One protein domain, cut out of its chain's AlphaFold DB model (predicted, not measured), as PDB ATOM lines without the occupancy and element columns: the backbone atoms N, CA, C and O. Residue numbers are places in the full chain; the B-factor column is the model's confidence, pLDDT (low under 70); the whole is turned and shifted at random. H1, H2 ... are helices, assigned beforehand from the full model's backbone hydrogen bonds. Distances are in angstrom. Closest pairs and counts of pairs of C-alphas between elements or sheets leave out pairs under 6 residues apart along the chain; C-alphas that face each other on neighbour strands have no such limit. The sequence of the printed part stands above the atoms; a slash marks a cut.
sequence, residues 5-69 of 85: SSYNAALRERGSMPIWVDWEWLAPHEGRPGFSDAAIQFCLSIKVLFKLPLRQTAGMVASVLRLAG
ATOM      1  N   SER A   5     299.610 277.246 313.059       79.50
ATOM      2  CA  SER A   5     299.439 278.668 312.767       79.50
ATOM      3  C   SER A   5     298.635 278.872 311.481       79.50
ATOM      4  O   SER A   5     297.635 279.585 311.495       79.50
ATOM      5  N   SER A   6     298.990 278.165 310.405       79.00
ATOM      6  CA  SER A   6     298.291 278.242 309.120       79.00
ATOM      7  C   SER A   6     296.877 277.668 309.198       79.00
ATOM      8  O   SER A   6     295.963 278.207 308.578       79.00
ATOM      9  N   TYR A   7     296.673 276.617 309.997       82.62
ATOM     10  CA  TYR A   7     295.344 276.063 310.258       82.62
ATOM     11  C   TYR A   7     294.439 277.066 310.991       82.62
ATOM     12  O   TYR A   7     293.311 277.307 310.566       82.62
ATOM     13  N   ASN A   8     294.943 277.713 312.047       82.75
ATOM     14  CA  ASN A   8     294.192 278.745 312.764       82.75
ATOM     15  C   ASN A   8     293.947 279.997 311.919       82.75
ATOM     16  O   ASN A   8     292.891 280.610 312.056       82.75
ATOM     17  N   ALA A   9     294.887 280.374 311.049       81.62
ATOM     18  CA  ALA A   9     294.702 281.479 310.113       81.62
ATOM     19  C   ALA A   9     293.545 281.190 309.146       81.62
ATOM     20  O   ALA A   9     292.621 281.993 309.058       81.62
ATOM     21  N   ALA A  10     293.524 280.001 308.534       81.38
ATOM     22  CA  ALA A  10     292.433 279.574 307.659       81.38
ATOM     23  C   ALA A  10     291.087 279.486 308.401       81.38
ATOM     24  O   ALA A  10     290.049 279.850 307.853       81.38
ATOM     25  N   LEU A  11     291.086 279.053 309.667       80.94
ATOM     26  CA  LEU A  11     289.875 279.018 310.493       80.94
ATOM     27  C   LEU A  11     289.365 280.431 310.827       80.94
ATOM     28  O   LEU A  11     288.157 280.671 310.796       80.94
ATOM     29  N   ARG A  12     290.279 281.372 311.106       77.44
ATOM     30  CA  ARG A  12     289.963 282.791 311.331       77.44
ATOM     31  C   ARG A  12     289.417 283.449 310.079       77.44
ATOM     32  O   ARG A  12     288.416 284.139 310.192       77.44
ATOM     33  N   GLU A  13     290.013 283.209 308.916       76.69
ATOM     34  CA  GLU A  13     289.498 283.727 307.645       76.69
ATOM     35  C   GLU A  13     288.112 283.162 307.330       76.69
ATOM     36  O   GLU A  13     287.203 283.901 306.962       76.69
ATOM     37  N   ARG A  14     287.901 281.868 307.584       77.62
ATOM     38  CA  ARG A  14     286.607 281.210 307.362       77.62
ATOM     39  C   ARG A  14     285.497 281.724 308.286       77.62
ATOM     40  O   ARG A  14     284.329 281.654 307.920       77.62
ATOM     41  N   GLY A  15     285.854 282.204 309.478       72.25
ATOM     42  CA  GLY A  15     284.946 282.880 310.409       72.25
ATOM     43  C   GLY A  15     284.937 284.405 310.276       72.25
ATOM     44  O   GLY A  15     284.136 285.066 310.936       72.25
ATOM     45  N   SER A  16     285.820 284.979 309.454       63.06
ATOM     46  CA  SER A  16     285.889 286.418 309.247       63.06
ATOM     47  C   SER A  16     284.803 286.821 308.262       63.06
ATOM     48  O   SER A  16     284.848 286.494 307.081       63.06
ATOM     49  N   MET A  17     283.789 287.512 308.770       62.38
ATOM     50  CA  MET A  17     282.750 288.111 307.949       62.38
ATOM     51  C   MET A  17     282.996 289.620 307.922       62.38
ATOM     52  O   MET A  17     282.647 290.303 308.889       62.38
ATOM     53  N   PRO A  18     283.641 290.157 306.871       59.03
ATOM     54  CA  PRO A  18     283.773 291.595 306.712       59.03
ATOM     55  C   PRO A  18     282.385 292.177 306.429       59.03
ATOM     56  O   PRO A  18     281.836 292.022 305.340       59.03
ATOM     57  N   ILE A  19     281.789 292.812 307.438       61.03
ATOM     58  CA  ILE A  19     280.552 293.574 307.272       61.03
ATOM     59  C   ILE A  19     280.962 294.957 306.767       61.03
ATOM     60  O   ILE A  19     281.485 295.771 307.525       61.03
ATOM     61  N   TRP A  20     280.736 295.205 305.480       56.16
ATOM     62  CA  TRP A  20     280.836 296.542 304.905       56.16
ATOM     63  C   TRP A  20     279.587 297.315 305.290       56.16
ATOM     64  O   TRP A  20     278.475 296.933 304.928       56.16
ATOM     65  N   VAL A  21     279.769 298.372 306.072       59.38
ATOM     66  CA  VAL A  21     278.672 299.205 306.545       59.38
ATOM     67  C   VAL A  21     278.887 300.629 306.047       59.38
ATOM     68  O   VAL A  21     279.552 301.426 306.696       59.38
ATOM     69  N   ASP A  22     278.309 300.921 304.880       59.66
ATOM     70  CA  ASP A  22     278.297 302.239 304.233       59.66
ATOM     71  C   ASP A  22     276.958 302.937 304.500       59.66
ATOM     72  O   ASP A  22     276.024 302.894 303.702       59.66
ATOM     73  N   TRP A  23     276.800 303.471 305.707       67.19
ATOM     74  CA  TRP A  23     275.572 304.143 306.113       67.19
ATOM     75  C   TRP A  23     275.897 305.342 306.966       67.19
ATOM     76  O   TRP A  23     276.691 305.297 307.910       67.19
ATOM     77  N   GLU A  24     275.224 306.430 306.631       66.50
ATOM     78  CA  GLU A  24     275.248 307.642 307.412       66.50
ATOM     79  C   GLU A  24     274.437 307.388 308.687       66.50
ATOM     80  O   GLU A  24     273.209 307.289 308.684       66.50
ATOM     81  N   TRP A  25     275.147 307.171 309.794       67.50
ATOM     82  CA  TRP A  25     274.565 306.874 311.110       67.50
ATOM     83  C   TRP A  25     273.685 308.002 311.644       67.50
ATOM     84  O   TRP A  25     272.778 307.774 312.447       67.50
ATOM     85  N   LEU A  26     273.981 309.219 311.199       66.44
ATOM     86  CA  LEU A  26     273.308 310.448 311.572       66.44
ATOM     87  C   LEU A  26     272.419 310.876 310.409       66.44
ATOM     88  O   LEU A  26     272.878 310.968 309.276       66.44
ATOM     89  N   ALA A  27     271.142 311.126 310.689       68.44
ATOM     90  CA  ALA A  27     270.260 311.712 309.689       68.44
ATOM     91  C   ALA A  27     270.646 313.188 309.444       68.44
ATOM     92  O   ALA A  27     270.952 313.887 310.418       68.44
ATOM     93  N   PRO A  28     270.574 313.702 308.199       58.53
ATOM     94  CA  PRO A  28     270.690 315.136 307.929       58.53
ATOM     95  C   PRO A  28     269.659 315.905 308.770       58.53
ATOM     96  O   PRO A  28     268.485 315.537 308.809       58.53
ATOM     97  N   HIS A  29     270.087 316.928 309.514       59.25
ATOM     98  CA  HIS A  29     269.248 317.559 310.538       59.25
ATOM     99  C   HIS A  29     268.581 318.863 310.137       59.25
ATOM    100  O   HIS A  29     269.250 319.870 309.943       59.25
ATOM    101  N   GLU A  30     267.255 318.879 310.283       56.31
ATOM    102  CA  GLU A  30     266.439 320.075 310.537       56.31
ATOM    103  C   GLU A  30     266.230 320.310 312.055       56.31
ATOM    104  O   GLU A  30     265.150 320.671 312.515       56.31
ATOM    105  N   GLY A  31     267.272 320.089 312.874       56.91
ATOM    106  CA  GLY A  31     267.330 320.622 314.246       56.91
ATOM    107  C   GLY A  31     267.204 319.660 315.440       56.91
ATOM    108  O   GLY A  31     267.010 320.151 316.553       56.91
ATOM    109  N   ARG A  32     267.336 318.325 315.299       57.47
ATOM    110  CA  ARG A  32     267.372 317.401 316.467       57.47
ATOM    111  C   ARG A  32     268.304 316.187 316.296       57.47
ATOM    112  O   ARG A  32     267.928 315.361 315.475       57.47
ATOM    113  N   PRO A  33     269.377 315.999 317.114       58.94
ATOM    114  CA  PRO A  33     270.256 314.806 317.122       58.94
ATOM    115  C   PRO A  33     269.469 313.489 317.059       58.94
ATOM    116  O   PRO A  33     268.783 313.138 318.018       58.94
ATOM    117  N   GLY A  34     269.569 312.760 315.944       68.25
ATOM    118  CA  GLY A  34     268.794 311.547 315.678       68.25
ATOM    119  C   GLY A  34     269.518 310.547 314.774       68.25
ATOM    120  O   GLY A  34     270.252 310.924 313.860       68.25
ATOM    121  N   PHE A  35     269.304 309.261 315.053       69.88
ATOM    122  CA  PHE A  35     269.795 308.156 314.232       69.88
ATOM    123  C   PHE A  35     269.027 308.091 312.907       69.88
ATOM    124  O   PHE A  35     267.821 308.343 312.886       69.88
ATOM    125  N   SER A  36     269.709 307.741 311.815       77.44
ATOM    126  CA  SER A  36     269.046 307.482 310.530       77.44
ATOM    127  C   SER A  36     268.118 306.261 310.604       77.44
ATOM    128  O   SER A  36     268.256 305.402 311.476       77.44
ATOM    129  N   ASP A  37     267.156 306.147 309.687       78.44
ATOM    130  CA  ASP A  37     266.264 304.977 309.655       78.44
ATOM    131  C   ASP A  37     267.053 303.673 309.430       78.44
ATOM    132  O   ASP A  37     266.853 302.686 310.140       78.44
ATOM    133  N   ALA A  38     268.065 303.721 308.555       78.88
ATOM    134  CA  ALA A  38     269.028 302.636 308.356       78.88
ATOM    135  C   ALA A  38     269.723 302.236 309.670       78.88
ATOM    136  O   ALA A  38     269.919 301.048 309.942       78.88
ATOM    137  N   ALA A  39     270.013 303.217 310.529       76.25
ATOM    138  CA  ALA A  39     270.607 302.982 311.830       76.25
ATOM    139  C   ALA A  39     269.713 302.293 312.835       76.25
ATOM    140  O   ALA A  39     270.147 301.397 313.571       76.25
ATOM    141  N   ILE A  40     268.454 302.693 312.842       80.94
ATOM    142  CA  ILE A  40     267.443 302.095 313.695       80.94
ATOM    143  C   ILE A  40     267.186 300.655 313.235       80.94
ATOM    144  O   ILE A  40     267.207 299.747 314.069       80.94
ATOM    145  N   GLN A  41     267.043 300.422 311.927       82.62
ATOM    146  CA  GLN A  41     266.847 299.089 311.352       82.62
ATOM    147  C   GLN A  41     268.008 298.144 311.666       82.62
ATOM    148  O   GLN A  41     267.774 297.047 312.168       82.62
ATOM    149  N   PHE A  42     269.257 298.578 311.492       80.06
ATOM    150  CA  PHE A  42     270.421 297.764 311.846       80.06
ATOM    151  C   PHE A  42     270.450 297.391 313.337       80.06
ATOM    152  O   PHE A  42     270.662 296.226 313.691       80.06
ATOM    153  N   CYS A  43     270.181 298.354 314.227       76.62
ATOM    154  CA  CYS A  43     270.086 298.081 315.662       76.62
ATOM    155  C   CYS A  43     268.974 297.069 315.973       76.62
ATOM    156  O   CYS A  43     269.164 296.179 316.805       76.62
ATOM    157  N   LEU A  44     267.824 297.164 315.302       80.56
ATOM    158  CA  LEU A  44     266.727 296.208 315.454       80.56
ATOM    159  C   LEU A  44     267.091 294.820 314.907       80.56
ATOM    160  O   LEU A  44     266.789 293.823 315.564       80.56
ATOM    161  N   SER A  45     267.795 294.726 313.778       81.50
ATOM    162  CA  SER A  45     268.277 293.451 313.234       81.50
ATOM    163  C   SER A  45     269.238 292.756 314.196       81.50
ATOM    164  O   SER A  45     269.067 291.573 314.480       81.50
ATOM    165  N   ILE A  46     270.192 293.488 314.778       74.31
ATOM    166  CA  ILE A  46     271.109 292.948 315.794       74.31
ATOM    167  C   ILE A  46     270.346 292.512 317.046       74.31
ATOM    168  O   ILE A  46     270.625 291.450 317.607       74.31
ATOM    169  N   LYS A  47     269.359 293.301 317.481       76.00
ATOM    170  CA  LYS A  47     268.502 292.944 318.615       76.00
ATOM    171  C   LYS A  47     267.828 291.588 318.394       76.00
ATOM    172  O   LYS A  47     267.832 290.758 319.300       76.00
ATOM    173  N   VAL A  48     267.264 291.364 317.205       80.94
ATOM    174  CA  VAL A  48     266.584 290.110 316.843       80.94
ATOM    175  C   VAL A  48     267.581 288.962 316.688       80.94
ATOM    176  O   VAL A  48     267.355 287.890 317.247       80.94
ATOM    177  N   LEU A  49     268.699 289.195 315.997       80.19
ATOM    178  CA  LEU A  49     269.711 288.180 315.701       80.19
ATOM    179  C   LEU A  49     270.359 287.614 316.971       80.19
ATOM    180  O   LEU A  49     270.544 286.407 317.087       80.19
ATOM    181  N   PHE A  50     270.655 288.478 317.944       74.94
ATOM    182  CA  PHE A  50     271.304 288.087 319.197       74.94
ATOM    183  C   PHE A  50     270.330 287.950 320.378       74.94
ATOM    184  O   PHE A  50     270.760 287.660 321.491       74.94
ATOM    185  N   LYS A  51     269.021 288.156 320.156       78.94
ATOM    186  CA  LYS A  51     267.969 288.157 321.193       78.94
ATOM    187  C   LYS A  51     268.310 289.032 322.413       78.94
ATOM    188  O   LYS A  51     268.024 288.670 323.552       78.94
ATOM    189  N   LEU A  52     268.920 290.194 322.179       71.69
ATOM    190  CA  LEU A  52     269.376 291.095 323.243       71.69
ATOM    191  C   LEU A  52     268.282 292.102 323.645       71.69
ATOM    192  O   LEU A  52     267.496 292.542 322.801       71.69
ATOM    193  N   PRO A  53     268.219 292.538 324.917       71.94
ATOM    194  CA  PRO A  53     267.404 293.686 325.298       71.94
ATOM    195  C   PRO A  53     267.963 294.963 324.648       71.94
ATOM    196  O   PRO A  53     269.173 295.166 324.603       71.94
ATOM    197  N   LEU A  54     267.082 295.864 324.192       66.56
ATOM    198  CA  LEU A  54     267.435 297.042 323.372       66.56
ATOM    199  C   LEU A  54     268.544 297.919 324.001       66.56
ATOM    200  O   LEU A  54     269.388 298.464 323.294       66.56
ATOM    201  N   ARG A  55     268.583 297.998 325.340       67.06
ATOM    202  CA  ARG A  55     269.627 298.701 326.107       67.06
ATOM    203  C   ARG A  55     271.017 298.064 325.979       67.06
ATOM    204  O   ARG A  55     271.999 298.795 325.916       67.06
ATOM    205  N   GLN A  56     271.111 296.734 325.920       71.62
ATOM    206  CA  GLN A  56     272.382 296.046 325.654       71.62
ATOM    207  C   GLN A  56     272.769 296.143 324.182       71.62
ATOM    208  O   GLN A  56     273.949 296.302 323.879       71.62
ATOM    209  N   THR A  57     271.793 296.107 323.272       70.44
ATOM    210  CA  THR A  57     272.053 296.250 321.837       70.44
ATOM    211  C   THR A  57     272.722 297.583 321.518       70.44
ATOM    212  O   THR A  57     273.705 297.590 320.789       70.44
ATOM    213  N   ALA A  58     272.280 298.690 322.125       69.81
ATOM    214  CA  ALA A  58     272.920 299.995 321.943       69.81
ATOM    215  C   ALA A  58     274.393 300.004 322.399       69.81
ATOM    216  O   ALA A  58     275.254 300.523 321.692       69.81
ATOM    217  N   GLY A  59     274.703 299.387 323.546       74.44
ATOM    218  CA  GLY A  59     276.079 299.272 324.046       74.44
ATOM    219  C   GLY A  59     276.960 298.356 323.190       74.44
ATOM    220  O   GLY A  59     278.125 298.673 322.941       74.44
ATOM    221  N   MET A  60     276.402 297.252 322.684       73.50
ATOM    222  CA  MET A  60     277.098 296.344 321.772       73.50
ATOM    223  C   MET A  60     277.366 297.013 320.425       73.50
ATOM    224  O   MET A  60     278.495 296.977 319.954       73.50
ATOM    225  N   VAL A  61     276.370 297.690 319.848       72.19
ATOM    226  CA  VAL A  61     276.519 298.460 318.607       72.19
ATOM    227  C   VAL A  61     277.556 299.568 318.791       72.19
ATOM    228  O   VAL A  61     278.485 299.648 318.000       72.19
ATOM    229  N   ALA A  62     277.501 300.346 319.876       72.12
ATOM    230  CA  ALA A  62     278.520 301.360 320.167       72.12
ATOM    231  C   ALA A  62     279.938 300.767 320.296       72.12
ATOM    232  O   ALA A  62     280.913 301.380 319.858       72.12
ATOM    233  N   SER A  63     280.061 299.565 320.865       74.50
ATOM    234  CA  SER A  63     281.339 298.852 320.988       74.50
ATOM    235  C   SER A  63     281.835 298.326 319.638       74.50
ATOM    236  O   SER A  63     283.015 298.467 319.331       74.50
ATOM    237  N   VAL A  64     280.937 297.787 318.809       74.69
ATOM    238  CA  VAL A  64     281.229 297.333 317.441       74.69
ATOM    239  C   VAL A  64     281.645 298.509 316.557       74.69
ATOM    240  O   VAL A  64     282.606 298.378 315.813       74.69
ATOM    241  N   LEU A  65     281.013 299.678 316.689       70.50
ATOM    242  CA  LEU A  65     281.384 300.884 315.935       70.50
ATOM    243  C   LEU A  65     282.760 301.395 316.323       70.50
ATOM    244  O   LEU A  65     283.562 301.746 315.463       70.50
ATOM    245  N   ARG A  66     283.037 301.416 317.629       70.00
ATOM    246  CA  ARG A  66     284.356 301.774 318.148       70.00
ATOM    247  C   ARG A  66     285.428 300.817 317.624       70.00
ATOM    248  O   ARG A  66     286.517 301.267 317.289       70.00
ATOM    249  N   LEU A  67     285.114 299.525 317.531       68.69
ATOM    250  CA  LEU A  67     286.021 298.498 317.015       68.69
ATOM    251  C   LEU A  67     286.168 298.556 315.484       68.69
ATOM    252  O   LEU A  67     287.241 298.266 314.969       68.69
ATOM    253  N   ALA A  68     285.132 299.005 314.772       66.94
ATOM    254  CA  ALA A  68     285.144 299.256 313.332       66.94
ATOM    255  C   ALA A  68     285.860 300.565 312.934       66.94
ATOM    256  O   ALA A  68     285.861 300.925 311.762       66.94
ATOM    257  N   GLY A  69     286.436 301.312 313.887       64.50
ATOM    258  CA  GLY A  69     287.085 302.603 313.625       64.50
ATOM    259  C   GLY A  69     286.112 303.754 313.335       64.50
ATOM    260  O   GLY A  69     286.532 304.902 313.247       64.50
TER     261      GLY A  69
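Overview. This is residues 5 to 69 of the 85 residues of the protein "Tnp_DDE_dom domain-containing protein" of marine sediment metagenome (UniProt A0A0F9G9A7). H1 sticks out as a free arm, with residues 16 to 18, from a small body in which H2 and H3 are set crosswise and a long loop leads into H2. The 65 printed residues hold three named helices, in the order H1, H2, H3, and no named strand; the class is all helix. The whole is loose, with a radius of gyration of the C-alphas of 15.3 A, and spans 53 by 24 by 16 A, the arm adding to the length.

Along the chain. H1, residues 5 to 15, begins at C-alpha 5 (299.439, 278.668, 312.767) and is 15.3 A long. H2, residues 37 to 50, measures 20.0 A. H3, residues 54 to 67, measures 19.7 A and ends at C-alpha 67 (286.021, 298.498, 317.015).

Arrangement. H1 is apart from H2 and H3. H2 touches H3 with residues 43 to 47 alone; the closest C-alphas, of Lys 47 and Thr 57, are 5.8 A apart. Their lines are about perpendicular, at 75 degrees. Every O i to N i+4 pair is within hydrogen-bond range in H1 and H2, and 9 of 10 in H3.

Size, cuts and confidence. The C-alphas farthest apart, of Ser 5 and Glu 30, are 53.0 A apart. The printed part has no cut. The link from H1 to H2 is long, 21 residues; that from H2 to H3 is tight. Mean pLDDT of the printed part is 71.4, with residues 16 to 35, 54 to 55, 58 and 67 to 69 under 70.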